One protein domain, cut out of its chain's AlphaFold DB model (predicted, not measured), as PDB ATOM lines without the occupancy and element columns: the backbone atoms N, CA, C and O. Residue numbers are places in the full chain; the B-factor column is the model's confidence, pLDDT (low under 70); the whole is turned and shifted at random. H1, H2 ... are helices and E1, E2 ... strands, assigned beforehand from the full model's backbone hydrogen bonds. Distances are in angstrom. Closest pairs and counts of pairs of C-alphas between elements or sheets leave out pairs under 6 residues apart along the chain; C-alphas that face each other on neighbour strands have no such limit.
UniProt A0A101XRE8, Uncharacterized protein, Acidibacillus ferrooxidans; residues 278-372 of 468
ATOM      1  N   LEU A 278      -3.911 -15.283 -22.652       93.75
ATOM      2  CA  LEU A 278      -4.508 -14.601 -23.793       93.75
ATOM      3  C   LEU A 278      -4.512 -13.102 -23.491       93.75
ATOM      4  O   LEU A 278      -5.078 -12.677 -22.482       93.75
ATOM      5  N   VAL A 279      -3.878 -12.309 -24.345       93.38
ATOM      6  CA  VAL A 279      -3.812 -10.845 -24.241       93.38
ATOM      7  C   VAL A 279      -4.884 -10.252 -25.141       93.38
ATOM      8  O   VAL A 279      -5.050 -10.699 -26.276       93.38
ATOM      9  N   THR A 280      -5.634  -9.274 -24.637       93.69
ATOM     10  CA  THR A 280      -6.797  -8.703 -25.337       93.69
ATOM     11  C   THR A 280      -6.645  -7.201 -25.559       93.69
ATOM     12  O   THR A 280      -5.897  -6.539 -24.845       93.69
ATOM     13  N   SER A 281      -7.364  -6.644 -26.535       85.88
ATOM     14  CA  SER A 281      -7.293  -5.222 -26.913       85.88
ATOM     15  C   SER A 281      -8.035  -4.240 -25.976       85.88
ATOM     16  O   SER A 281      -8.240  -3.084 -26.346       85.88
ATOM     17  N   GLY A 282      -8.437  -4.660 -24.767       73.94
ATOM     18  CA  GLY A 282      -9.222  -3.864 -23.802       73.94
ATOM     19  C   GLY A 282      -8.573  -3.716 -22.418       73.94
ATOM     20  O   GLY A 282      -7.473  -4.188 -22.189       73.94
ATOM     21  N   SER A 283      -9.266  -3.091 -21.453       58.91
ATOM     22  CA  SER A 283      -8.738  -2.824 -20.094       58.91
ATOM     23  C   SER A 283      -8.383  -4.074 -19.270       58.91
ATOM     24  O   SER A 283      -7.717  -3.963 -18.241       58.91
ATOM     25  N   GLU A 284      -8.813  -5.260 -19.707       64.25
ATOM     26  CA  GLU A 284      -8.381  -6.550 -19.170       64.25
ATOM     27  C   GLU A 284      -7.267  -7.128 -20.057       64.25
ATOM     28  O   GLU A 284      -7.501  -7.954 -20.938       64.25
ATOM     29  N   ASN A 285      -6.038  -6.659 -19.825       81.75
ATOM     30  CA  ASN A 285      -4.914  -6.926 -20.726       81.75
ATOM     31  C   ASN A 285      -4.474  -8.395 -20.777       81.75
ATOM     32  O   ASN A 285      -3.860  -8.780 -21.760       81.75
ATOM     33  N   GLU A 286      -4.748  -9.229 -19.771       92.38
ATOM     34  CA  GLU A 286      -4.236 -10.604 -19.756       92.38
ATOM     35  C   GLU A 286      -5.181 -11.575 -19.031       92.38
ATOM     36  O   GLU A 286      -5.607 -11.340 -17.895       92.38
ATOM     37  N   ILE A 287      -5.513 -12.683 -19.699       92.81
ATOM     38  CA  ILE A 287      -6.403 -13.740 -19.215       92.81
ATOM     39  C   ILE A 287      -5.611 -15.045 -19.138       92.81
ATOM     40  O   ILE A 287      -5.224 -15.606 -20.158       92.81
ATOM     41  N   PHE A 288      -5.384 -15.557 -17.929       93.06
ATOM     42  CA  PHE A 288      -4.685 -16.827 -17.717       93.06
ATOM     43  C   PHE A 288      -5.655 -18.005 -17.803       93.06
ATOM     44  O   PHE A 288      -6.651 -18.012 -17.082       93.06
ATOM     45  N   LEU A 289      -5.366 -19.029 -18.609       92.19
ATOM     46  CA  LEU A 289      -6.307 -20.147 -18.814       92.19
ATOM     47  C   LEU A 289      -6.665 -20.897 -17.516       92.19
ATOM     48  O   LEU A 289      -7.798 -21.336 -17.372       92.19
ATOM     49  N   HIS A 290      -5.736 -21.003 -16.563       88.56
ATOM     50  CA  HIS A 290      -5.942 -21.689 -15.279       88.56
ATOM     51  C   HIS A 290      -6.639 -20.842 -14.199       88.56
ATOM     52  O   HIS A 290      -6.929 -21.363 -13.125       88.56
ATOM     53  N   ALA A 291      -6.828 -19.536 -14.412       88.56
ATOM     54  CA  ALA A 291      -7.315 -18.651 -13.357       88.56
ATOM     55  C   ALA A 291      -8.843 -18.705 -13.201       88.56
ATOM     56  O   ALA A 291      -9.600 -18.706 -14.178       88.56
ATOM     57  N   ASP A 292      -9.300 -18.655 -11.947       83.00
ATOM     58  CA  ASP A 292     -10.720 -18.552 -11.628       83.00
ATOM     59  C   ASP A 292     -11.326 -17.290 -12.256       83.00
ATOM     60  O   ASP A 292     -10.827 -16.171 -12.109       83.00
ATOM     61  N   GLY A 293     -12.435 -17.468 -12.975       88.50
ATOM     62  CA  GLY A 293     -13.138 -16.378 -13.650       88.50
ATOM     63  C   GLY A 293     -12.626 -16.033 -15.052       88.50
ATOM     64  O   GLY A 293     -13.231 -15.171 -15.694       88.50
ATOM     65  N   SER A 294     -11.601 -16.715 -15.574       92.81
ATOM     66  CA  SER A 294     -11.102 -16.491 -16.941       92.81
ATOM     67  C   SER A 294     -12.154 -16.729 -18.022       92.81
ATOM     68  O   SER A 294     -12.220 -15.950 -18.970       92.81
ATOM     69  N   VAL A 295     -13.050 -17.709 -17.839       93.50
ATOM     70  CA  VAL A 295     -14.216 -17.926 -18.721       93.50
ATOM     71  C   VAL A 295     -15.051 -16.650 -18.832       93.50
ATOM     72  O   VAL A 295     -15.353 -16.195 -19.928       93.50
ATOM     73  N   LYS A 296     -15.387 -16.030 -17.695       91.62
ATOM     74  CA  LYS A 296     -16.228 -14.827 -17.656       91.62
ATOM     75  C   LYS A 296     -15.532 -13.626 -18.299       91.62
ATOM     76  O   LYS A 296     -16.180 -12.870 -19.014       91.62
ATOM     77  N   LYS A 297     -14.231 -13.452 -18.050       92.50
ATOM     78  CA  LYS A 297     -13.434 -12.381 -18.666       92.50
ATOM     79  C   LYS A 297     -13.381 -12.531 -20.181       92.50
ATOM     80  O   LYS A 297     -13.724 -11.604 -20.907       92.50
ATOM     81  N   LEU A 298     -13.036 -13.725 -20.657       92.81
ATOM     82  CA  LEU A 298     -12.936 -13.991 -22.086       92.81
ATOM     83  C   LEU A 298     -14.312 -13.919 -22.772       92.81
ATOM     84  O   LEU A 298     -14.411 -13.395 -23.880       92.81
ATOM     85  N   GLN A 299     -15.385 -14.326 -22.086       92.12
ATOM     86  CA  GLN A 299     -16.759 -14.114 -22.548       92.12
ATOM     87  C   GLN A 299     -17.101 -12.620 -22.661       92.12
ATOM     88  O   GLN A 299     -17.682 -12.213 -23.659       92.12
ATOM     89  N   ASN A 300     -16.700 -11.774 -21.705       90.88
ATOM     90  CA  ASN A 300     -16.918 -10.325 -21.804       90.88
ATOM     91  C   ASN A 300     -16.168  -9.711 -22.997       90.88
ATOM     92  O   ASN A 300     -16.709  -8.841 -23.683       90.88
ATOM     93  N   VAL A 301     -14.935 -10.156 -23.255       91.19
ATOM     94  CA  VAL A 301     -14.150  -9.729 -24.426       91.19
ATOM     95  C   VAL A 301     -14.887 -10.114 -25.708       91.19
ATOM     96  O   VAL A 301     -15.117  -9.266 -26.566       91.19
ATOM     97  N   ARG A 302     -15.372 -11.355 -25.787       91.06
ATOM     98  CA  ARG A 302     -16.194 -11.843 -26.898       91.06
ATOM     99  C   ARG A 302     -17.482 -11.034 -27.091       91.06
ATOM    100  O   ARG A 302     -17.812 -10.609 -28.198       91.06
ATOM    101  N   ASP A 303     -18.209 -10.785 -26.006       89.06
ATOM    102  CA  ASP A 303     -19.506 -10.106 -26.018       89.06
ATOM    103  C   ASP A 303     -19.376  -8.620 -26.375       89.06
ATOM    104  O   ASP A 303     -20.241  -8.077 -27.071       89.06
ATOM    105  N   SER A 304     -18.285  -7.976 -25.957       89.50
ATOM    106  CA  SER A 304     -17.960  -6.580 -26.286       89.50
ATOM    107  C   SER A 304     -17.388  -6.392 -27.696       89.50
ATOM    108  O   SER A 304     -17.237  -5.255 -28.134       89.50
ATOM    109  N   GLY A 305     -17.119  -7.481 -28.426       88.75
ATOM    110  CA  GLY A 305     -16.485  -7.422 -29.745       88.75
ATOM    111  C   GLY A 305     -14.989  -7.103 -29.686       88.75
ATOM    112  O   GLY A 305     -14.430  -6.645 -30.680       88.75
ATOM    113  N   GLY A 306     -14.350  -7.322 -28.534       90.31
ATOM    114  CA  GLY A 306     -12.899  -7.278 -28.406       90.31
ATOM    115  C   GLY A 306     -12.226  -8.426 -29.161       90.31
ATOM    116  O   GLY A 306     -12.870  -9.392 -29.573       90.31
ATOM    117  N   TYR A 307     -10.912  -8.316 -29.325       92.31
ATOM    118  CA  TYR A 307     -10.086  -9.308 -30.010       92.31
ATOM    119  C   TYR A 307      -8.825  -9.606 -29.195       92.31
ATOM    120  O   TYR A 307      -8.401  -8.809 -28.350       92.31
ATOM    121  N   LEU A 308      -8.241 -10.776 -29.432       93.88
ATOM    122  CA  LEU A 308      -6.956 -11.176 -28.887       93.88
ATOM    123  C   LEU A 308      -5.829 -10.515 -29.680       93.88
ATOM    124  O   LEU A 308      -5.811 -10.565 -30.909       93.88
ATOM    125  N   THR A 309      -4.879  -9.916 -28.974       93.75
ATOM    126  CA  THR A 309      -3.664  -9.324 -29.547       93.75
ATOM    127  C   THR A 309      -2.466 -10.255 -29.426       93.75
ATOM    128  O   THR A 309      -1.506 -10.108 -30.174       93.75
ATOM    129  N   GLN A 310      -2.489 -11.187 -28.469       92.38
ATOM    130  CA  GLN A 310      -1.384 -12.109 -28.232       92.38
ATOM    131  C   GLN A 310      -1.872 -13.378 -27.514       92.38
ATOM    132  O   GLN A 310      -2.798 -13.330 -26.707       92.38
ATOM    133  N   VAL A 311      -1.222 -14.509 -27.769       92.44
ATOM    134  CA  VAL A 311      -1.329 -15.771 -27.039       92.44
ATOM    135  C   VAL A 311       0.066 -16.117 -26.527       92.44
ATOM    136  O   VAL A 311       0.957 -16.473 -27.289       92.44
ATOM    137  N   ASN A 312       0.287 -16.035 -25.224       91.38
ATOM    138  CA  ASN A 312       1.573 -16.402 -24.646       91.38
ATOM    139  C   ASN A 312       1.568 -17.891 -24.312       91.38
ATOM    140  O   ASN A 312       0.842 -18.321 -23.415       91.38
ATOM    141  N   LEU A 313       2.389 -18.669 -25.022       91.31
ATOM    142  CA  LEU A 313       2.639 -20.080 -24.736       91.31
ATOM    143  C   LEU A 313       4.087 -20.286 -24.283       91.31
ATOM    144  O   LEU A 313       5.011 -19.839 -24.964       91.31
ATOM    145  N   PRO A 314       4.323 -21.016 -23.184       88.19
ATOM    146  CA  PRO A 314       5.667 -21.431 -22.816       88.19
ATOM    147  C   PRO A 314       6.272 -22.391 -23.855       88.19
ATOM    148  O   PRO A 314       5.527 -23.130 -24.507       88.19
ATOM    149  N   PRO A 315       7.610 -22.447 -24.000       85.19
ATOM    150  CA  PRO A 315       8.253 -23.348 -24.954       85.19
ATOM    151  C   PRO A 315       7.796 -24.797 -24.764       85.19
ATOM    152  O   PRO A 315       7.785 -25.294 -23.637       85.19
ATOM    153  N   ARG A 316       7.474 -25.487 -25.867       86.75
ATOM    154  CA  ARG A 316       7.013 -26.895 -25.890       86.75
ATOM    155  C   ARG A 316       5.631 -27.157 -25.273       86.75
ATOM    156  O   ARG A 316       5.242 -28.317 -25.173       86.75
ATOM    157  N   VAL A 317       4.891 -26.127 -24.869       89.81
ATOM    158  CA  VAL A 317       3.479 -26.264 -24.483       89.81
ATOM    159  C   VAL A 317       2.627 -26.128 -25.733       89.81
ATOM    160  O   VAL A 317       2.797 -25.152 -26.462       89.81
ATOM    161  N   SER A 318       1.718 -27.074 -25.976       91.75
ATOM    162  CA  SER A 318       0.705 -26.929 -27.018       91.75
ATOM    163  C   SER A 318      -0.651 -26.533 -26.438       91.75
ATOM    164  O   SER A 318      -1.013 -26.914 -25.325       91.75
ATOM    165  N   MET A 319      -1.379 -25.715 -27.189       93.94
ATOM    166  CA  MET A 319      -2.758 -25.335 -26.929       93.94
ATOM    167  C   MET A 319      -3.598 -25.748 -28.129       93.94
ATOM    168  O   MET A 319      -3.286 -25.386 -29.264       93.94
ATOM    169  N   LYS A 320      -4.675 -26.484 -27.869       94.00
ATOM    170  CA  LYS A 320      -5.665 -26.878 -28.866       94.00
ATOM    171  C   LYS A 320      -6.868 -25.960 -28.782       94.00
ATOM    172  O   LYS A 320      -7.430 -25.760 -27.707       94.00
ATOM    173  N   VAL A 321      -7.270 -25.415 -29.921       92.88
ATOM    174  CA  VAL A 321      -8.486 -24.625 -30.066       92.88
ATOM    175  C   VAL A 321      -9.496 -25.464 -30.834       92.88
ATOM    176  O   VAL A 321      -9.294 -25.793 -32.002       92.88
ATOM    177  N   VAL A 322     -10.573 -25.840 -30.152       91.94
ATOM    178  CA  VAL A 322     -11.646 -26.677 -30.695       91.94
ATOM    179  C   VAL A 322     -12.891 -25.823 -30.869       91.94
ATOM    180  O   VAL A 322     -13.340 -25.169 -29.927       91.94
ATOM    181  N   SER A 323     -13.475 -25.850 -32.061       90.31
ATOM    182  CA  SER A 323     -14.752 -25.207 -32.349       90.31
ATOM    183  C   SER A 323     -15.587 -26.118 -33.238       90.31
ATOM    184  O   SER A 323     -15.048 -26.815 -34.090       90.31
ATOM    185  N   SER A 324     -16.906 -26.117 -33.038       84.31
ATOM    186  CA  SER A 324     -17.832 -26.974 -33.789       84.31
ATOM    187  C   SER A 324     -17.939 -26.634 -35.277       84.31
ATOM    188  O   SER A 324     -18.585 -27.370 -36.013       84.31
ATOM    189  N   GLU A 325     -17.369 -25.514 -35.724       81.00
ATOM    190  CA  GLU A 325     -17.274 -25.191 -37.153       81.00
ATOM    191  C   GLU A 325     -16.206 -25.999 -37.896       81.00
ATOM    192  O   GLU A 325     -16.185 -25.967 -39.124       81.00
ATOM    193  N   PHE A 326     -15.328 -26.706 -37.181       74.81
ATOM    194  CA  PHE A 326     -14.163 -27.343 -37.780       74.81
ATOM    195  C   PHE A 326     -14.086 -28.820 -37.411       74.81
ATOM    196  O   PHE A 326     -14.257 -29.199 -36.251       74.81
ATOM    197  N   ASP A 327     -13.789 -29.639 -38.420       77.75
ATOM    198  CA  ASP A 327     -13.588 -31.080 -38.260       77.75
ATOM    199  C   ASP A 327     -12.271 -31.401 -37.532       77.75
ATOM    200  O   ASP A 327     -12.172 -32.433 -36.867       77.75
ATOM    201  N   GLU A 328     -11.272 -30.510 -37.605       85.12
ATOM    202  CA  GLU A 328      -9.964 -30.697 -36.971       85.12
ATOM    203  C   GLU A 328      -9.631 -29.575 -35.968       85.12
ATOM    204  O   GLU A 328      -9.837 -28.393 -36.259       85.12
ATOM    205  N   PRO A 329      -9.105 -29.921 -34.776       87.25
ATOM    206  CA  PRO A 329      -8.688 -28.944 -33.780       87.25
ATOM    207  C   PRO A 329      -7.417 -28.216 -34.227       87.25
ATOM    208  O   PRO A 329      -6.452 -28.839 -34.671       87.25
ATOM    209  N   LEU A 330      -7.386 -26.898 -34.045       89.81
ATOM    210  CA  LEU A 330      -6.216 -26.089 -34.366       89.81
ATOM    211  C   LEU A 330      -5.206 -26.167 -33.214       89.81
ATOM    212  O   LEU A 330      -5.549 -25.847 -32.078       89.81
ATOM    213  N   GLU A 331      -3.971 -26.594 -33.479       90.56
ATOM    214  CA  GLU A 331      -2.937 -26.771 -32.451       90.56
ATOM    215  C   GLU A 331      -1.814 -25.736 -32.598       90.56
ATOM    216  O   GLU A 331      -1.167 -25.639 -33.639       90.56
ATOM    217  N   LEU A 332      -1.564 -24.975 -31.531       89.94
ATOM    218  CA  LEU A 332      -0.494 -23.985 -31.440       89.94
ATOM    219  C   LEU A 332       0.540 -24.453 -30.421       89.94
ATOM    220  O   LEU A 332       0.173 -24.758 -29.292       89.94
ATOM    221  N   THR A 333       1.824 -24.477 -30.780       89.31
ATOM    222  CA  THR A 333       2.904 -24.868 -29.856       89.31
ATOM    223  C   THR A 333       3.797 -23.674 -29.523       89.31
ATOM    224  O   THR A 333       4.190 -22.917 -30.408       89.31
ATOM    225  N   GLY A 334       4.153 -23.481 -28.254       86.06
ATOM    226  CA  GLY A 334       5.063 -22.409 -27.853       86.06
ATOM    227  C   GLY A 334       6.453 -22.581 -28.473       86.06
ATOM    228  O   GLY A 334       7.071 -23.641 -28.331       86.06
ATOM    229  N   GLY A 335       6.938 -21.529 -29.142       80.06
ATOM    230  CA  GLY A 335       8.165 -21.545 -29.952       80.06
ATOM    231  C   GLY A 335       7.953 -21.858 -31.440       80.06
ATOM    232  O   GLY A 335       8.923 -22.177 -32.122       80.06
ATOM    233  N   SER A 336       6.707 -21.808 -31.930       82.44
ATOM    234  CA  SER A 336       6.393 -21.855 -33.370       82.44
ATOM    235  C   SER A 336       6.913 -20.608 -34.102       82.44
ATOM    236  O   SER A 336       7.116 -19.576 -33.471       82.44
ATOM    237  N   ASP A 337       7.092 -20.707 -35.423       83.19
ATOM    238  CA  ASP A 337       7.417 -19.567 -36.295       83.19
ATOM    239  C   ASP A 337       6.297 -18.505 -36.278       83.19
ATOM    240  O   ASP A 337       5.113 -18.846 -36.136       83.19
ATOM    241  N   ASP A 338       6.665 -17.234 -36.453       84.69
ATOM    242  CA  ASP A 338       5.779 -16.066 -36.339       84.69
ATOM    243  C   ASP A 338       4.574 -16.180 -37.293       84.69
ATOM    244  O   ASP A 338       3.449 -15.812 -36.957       84.69
ATOM    245  N   GLU A 339       4.765 -16.785 -38.470       84.25
ATOM    246  CA  GLU A 339       3.705 -16.949 -39.471       84.25
ATOM    247  C   GLU A 339       2.609 -17.950 -39.046       84.25
ATOM    248  O   GLU A 339       1.439 -17.798 -39.409       84.25
ATOM    249  N   ALA A 340       2.958 -19.002 -38.296       77.75
ATOM    250  CA  ALA A 340       1.987 -19.973 -37.777       77.75
ATOM    251  C   ALA A 340       1.189 -19.382 -36.606       77.75
ATOM    252  O   ALA A 340      -0.014 -19.628 -36.449       77.75
ATOM    253  N   TYR A 341       1.875 -18.567 -35.810       85.69
ATOM    254  CA  TYR A 341       1.312 -17.838 -34.693       85.69
ATOM    255  C   TYR A 341       0.285 -16.788 -35.145       85.69
ATOM    256  O   TYR A 341      -0.862 -16.829 -34.697       85.69
ATOM    257  N   GLU A 342       0.644 -15.919 -36.094       87.88
ATOM    258  CA  GLU A 342      -0.259 -14.896 -36.645       87.88
ATOM    259  C   GLU A 342      -1.494 -15.514 -37.314       87.88
ATOM    260  O   GLU A 342      -2.619 -15.054 -37.104       87.88
ATOM    261  N   ARG A 343      -1.323 -16.622 -38.054       84.06
ATOM    262  CA  ARG A 343      -2.450 -17.369 -38.644       84.06
ATOM    263  C   ARG A 343      -3.418 -17.884 -37.585       84.06
ATOM    264  O   ARG A 343      -4.631 -17.774 -37.753       84.06
ATOM    265  N   THR A 344      -2.888 -18.411 -36.485       82.94
ATOM    266  CA  THR A 344      -3.695 -18.910 -35.370       82.94
ATOM    267  C   THR A 344      -4.409 -17.776 -34.641       82.94
ATOM    268  O   THR A 344      -5.586 -17.902 -34.313       82.94
ATOM    269  N   LEU A 345      -3.734 -16.651 -34.409       91.31
ATOM    270  CA  LEU A 345      -4.328 -15.491 -33.749       91.31
ATOM    271  C   LEU A 345      -5.464 -14.884 -34.585       91.31
ATOM    272  O   LEU A 345      -6.552 -14.639 -34.057       91.31
ATOM    273  N   ALA A 346      -5.241 -14.698 -35.889       89.88
ATOM    274  CA  ALA A 346      -6.263 -14.228 -36.823       89.88
ATOM    275  C   ALA A 346      -7.485 -15.159 -36.831       89.88
ATOM    276  O   ALA A 346      -8.623 -14.696 -36.758       89.88
ATOM    277  N   PHE A 347      -7.241 -16.470 -36.825       86.38
ATOM    278  CA  PHE A 347      -8.284 -17.485 -36.778       86.38
ATOM    279  C   PHE A 347      -9.084 -17.469 -35.468       86.38
ATOM    280  O   PHE A 347     -10.314 -17.453 -35.492       86.38
ATOM    281  N   ILE A 348      -8.414 -17.428 -34.310       91.25
ATOM    282  CA  ILE A 348      -9.102 -17.353 -33.013       91.25
ATOM    283  C   ILE A 348     -10.000 -16.111 -32.969       91.25
ATOM    284  O   ILE A 348     -11.139 -16.192 -32.510       91.25
ATOM    285  N   ASN A 349      -9.519 -14.976 -33.482       93.25
ATOM    286  CA  ASN A 349     -10.301 -13.744 -33.555       93.25
ATOM    287  C   ASN A 349     -11.529 -13.870 -34.469       93.25
ATOM    288  O   ASN A 349     -12.604 -13.392 -34.104       93.25
ATOM    289  N   GLU A 350     -11.414 -14.566 -35.602       90.56
ATOM    290  CA  GLU A 350     -12.555 -14.863 -36.474       90.56
ATOM    291  C   GLU A 350     -13.644 -15.660 -35.734       90.56
ATOM    292  O   GLU A 350     -14.819 -15.280 -35.752       90.56
ATOM    293  N   VAL A 351     -13.264 -16.723 -35.016       88.19
ATOM    294  CA  VAL A 351     -14.215 -17.564 -34.268       88.19
ATOM    295  C   VAL A 351     -14.809 -16.816 -33.069       88.19
ATOM    296  O   VAL A 351     -16.004 -16.933 -32.783       88.19
ATOM    297  N   MET A 352     -14.015 -15.986 -32.385       89.44
ATOM    298  CA  MET A 352     -14.489 -15.144 -31.281       89.44
ATOM    299  C   MET A 352     -15.606 -14.189 -31.729       89.44
ATOM    300  O   MET A 352     -16.573 -13.994 -30.986       89.44
ATOM    301  N   HIS A 353     -15.552 -13.663 -32.957       89.75
ATOM    302  CA  HIS A 353     -16.616 -12.812 -33.503       89.75
ATOM    303  C   HIS A 353     -17.944 -13.547 -33.741       89.75
ATOM    304  O   HIS A 353     -19.012 -12.928 -33.674       89.75
ATOM    305  N   LYS A 354     -17.923 -14.867 -33.943       89.19
ATOM    306  CA  LYS A 354     -19.127 -15.682 -34.152       89.19
ATOM    307  C   LYS A 354     -19.742 -16.099 -32.821       89.19
ATOM    308  O   LYS A 354     -19.598 -17.237 -32.394       89.19
ATOM    309  N   LYS A 355     -20.422 -15.174 -32.137       87.31
ATOM    310  CA  LYS A 355     -20.925 -15.305 -30.747       87.31
ATOM    311  C   LYS A 355     -21.728 -16.570 -30.419       87.31
ATOM    312  O   LYS A 355     -21.800 -16.941 -29.251       87.31
ATOM    313  N   GLU A 356     -22.335 -17.212 -31.407       87.31
ATOM    314  CA  GLU A 356     -23.225 -18.369 -31.239       87.31
ATOM    315  C   GLU A 356     -22.475 -19.705 -31.130       87.31
ATOM    316  O   GLU A 356     -23.058 -20.714 -30.746       87.31
ATOM    317  N   ILE A 357     -21.176 -19.718 -31.431       88.50
ATOM    318  CA  ILE A 357     -20.417 -20.954 -31.637       88.50
ATOM    319  C   ILE A 357     -19.598 -21.280 -30.386       88.50
ATOM    320  O   ILE A 357     -18.860 -20.421 -29.904       88.50
ATOM    321  N   PRO A 358     -19.689 -22.480 -29.802       90.69
ATOM    322  CA  PRO A 358     -18.827 -22.824 -28.684       90.69
ATOM    323  C   PRO A 358     -17.363 -22.904 -29.141       90.69
ATOM    324  O   PRO A 358     -17.056 -23.424 -30.216       90.69
ATOM    325  N   ILE A 359     -16.455 -22.392 -28.312       94.06
ATOM    326  CA  ILE A 359     -15.007 -22.476 -28.535       94.06
ATOM    327  C   ILE A 359     -14.335 -22.963 -27.255       94.06
ATOM    328  O   ILE A 359     -14.617 -22.467 -26.167       94.06
ATOM    329  N   THR A 360     -13.466 -23.962 -27.380       94.94
ATOM    330  CA  THR A 360     -12.689 -24.521 -26.272       94.94
ATOM    331  C   THR A 360     -11.205 -24.311 -26.517       94.94
ATOM    332  O   THR A 360     -10.698 -24.679 -27.570       94.94
ATOM    333  N   PHE A 361     -10.520 -23.750 -25.528       95.50
ATOM    334  CA  PHE A 361      -9.070 -23.651 -25.445       95.50
ATOM    335  C   PHE A 361      -8.586 -24.713 -24.461       95.50
ATOM    336  O   PHE A 361      -8.951 -24.663 -23.289       95.50
ATOM    337  N   ASP A 362      -7.789 -25.670 -24.913       94.62
ATOM    338  CA  ASP A 362      -7.227 -26.733 -24.080       94.62
ATOM    339  C   ASP A 362      -5.699 -26.676 -24.131       94.62
ATOM    340  O   ASP A 362      -5.090 -26.988 -25.152       94.62
ATOM    341  N   ALA A 363      -5.082 -26.259 -23.026       94.69
ATOM    342  CA  ALA A 363      -3.633 -26.262 -22.841       94.69
ATOM    343  C   ALA A 363      -3.186 -27.331 -21.822       94.69
ATOM    344  O   ALA A 363      -2.153 -27.185 -21.157       94.69
ATOM    345  N   GLY A 364      -3.977 -28.396 -21.642       91.62
ATOM    346  CA  GLY A 364      -3.694 -29.492 -20.722       91.62
ATOM    347  C   GLY A 364      -3.546 -29.018 -19.275       91.62
ATOM    348  O   GLY A 364      -4.437 -28.392 -18.704       91.62
ATOM    349  N   ALA A 365      -2.388 -29.293 -18.666       84.38
ATOM    350  CA  ALA A 365      -2.102 -28.912 -17.279       84.38
ATOM    351  C   ALA A 365      -2.040 -27.386 -17.045       84.38
ATOM    352  O   ALA A 365      -2.052 -26.950 -15.896       84.38
ATOM    353  N   PHE A 366      -1.982 -26.574 -18.109       88.75
ATOM    354  CA  PHE A 366      -1.943 -25.108 -18.024       88.75
ATOM    355  C   PHE A 366      -3.329 -24.448 -18.040       88.75
ATOM    356  O   PHE A 366      -3.424 -23.218 -17.953       88.75
ATOM    357  N   GLY A 367      -4.385 -25.260 -18.102       90.19
ATOM    358  CA  GLY A 367      -5.777 -24.841 -18.013       90.19
ATOM    359  C   GLY A 367      -6.567 -25.142 -19.281       90.19
ATOM    360  O   GLY A 367      -6.025 -25.233 -20.383       90.19
ATOM    361  N   ASN A 368      -7.875 -25.266 -19.100       92.31
ATOM    362  CA  ASN A 368      -8.855 -25.470 -20.151       92.31
ATOM    363  C   ASN A 368     -10.015 -24.486 -19.966       92.31
ATOM    364  O   ASN A 368     -10.505 -24.273 -18.857       92.31
ATOM    365  N   LEU A 369     -10.456 -23.871 -21.056       93.94
ATOM    366  CA  LEU A 369     -11.481 -22.838 -21.042       93.94
ATOM    367  C   LEU A 369     -12.468 -23.097 -22.174       93.94
ATOM    368  O   LEU A 369     -12.095 -23.050 -23.340       93.94
ATOM    369  N   THR A 370     -13.733 -23.327 -21.834       93.81
ATOM    370  CA  THR A 370     -14.822 -23.442 -22.811       93.81
ATOM    371  C   THR A 370     -15.706 -22.204 -22.729       93.81
ATOM    372  O   THR A 370     -16.276 -21.911 -21.678       93.81
ATOM    373  N   LEU A 371     -15.808 -21.464 -23.833       92.75
ATOM    374  CA  LEU A 371     -16.809 -20.419 -24.016       92.75
ATOM    375  C   LEU A 371     -18.041 -21.047 -24.650       92.75
ATOM    376  O   LEU A 371     -17.978 -21.584 -25.759       92.75
ATOM    377  N   GLU A 372     -19.164 -20.957 -23.955       89.50
ATOM    378  CA  GLU A 372     -20.437 -21.387 -24.510       89.50
ATOM    379  C   GLU A 372     -20.882 -20.428 -25.622       89.50
ATOM    380  O   GLU A 372     -20.594 -19.226 -25.612       89.50
TER     381      GLU A 372
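AT A GLANCE: This is residues 278 to 372 of the 468 residues of an uncharacterized protein of Acidibacillus ferrooxidans (UniProt A0A101XRE8). Two small sheets, each with a helix over one face, make the body: H2 covers E5 and E4 and reaches edge strand E3 of the other sheet, while H1 covers E2 and E1 and reaches edge strand E7 of the first. The printed part has 95 residues, with two named helices and seven named strands in the order E1 E2 H1 E3 E4 E5 H2 E6 E7. The sheets, E5 E4 E6 E7 and E2 E1 E3, are antiparallel. The class is mixed, helices and strands; the whole is compact, with a radius of gyration of the C-alphas of 12.2 A and spans of 31 by 27 by 23 A.

HOW THE PARTS SIT: Start at E5, residues 330 to 333, whose neighbour is E4, residues 318 to 323, a hairpin with N 321 and O 330 2.8 A apart. Beside E4 find E6, residues 359 to 362, N 322 and O 360 2.8 A apart; then E7, residues 368 to 371, a hairpin with E6, N 361 and O 369 2.8 A apart. H2, residues 338 to 353, is on this sheet at a height over the sheet of 9.9 A; the closest C-alphas of H2 and E5 are those of Thr 344 and Leu 332, 7.2 A. E5, H2, E6 form a split strand-helix-strand unit, E4 between its two strands, with a right-handed crossover. H2 is also on the second sheet, where the C-alphas of Asn 349 and Leu 308 in E3, residues 308 to 312, are the closest of the two elements, 6.3 A. E1, residues 278 to 280, has N 279 and O 310 of E3 2.8 A apart, and forms a hairpin with E2, residues 286 to 288, N 287 and O 278 2.8 A apart. H1, residues 294 to 304, is on this sheet at a height of 10.1 A, and E2, H1, E3 form the other split unit, E1 between, also right-handed. H1 is on the larger sheet too: the closest C-alphas of H1 and E7 are those of Val 295 and Leu 369, 6.1 A. In both helices every O i to N i+4 pair is within hydrogen-bond range.

IN THESE COORDINATES: Find C-alpha 278 at (-4.508, -14.601, -23.793), where E1 begins; E7 ends at C-alpha 371, (-16.809, -20.419, -24.016). From first to last C-alpha H2 measures 22.8 A, E4 16.4 A and H1 15.3 A; E3 measures 10.9 A, E5 and E7 10.2 A each, E6 9.9 A, E2 6.6 A and E1 6.5 A.

THE WHOLE: The C-alphas farthest apart are those of Ser 283 and Asp 327, 33.9 A. The printed part has no cut and no long link. Look for low confidence at residues 283 to 284, under 70.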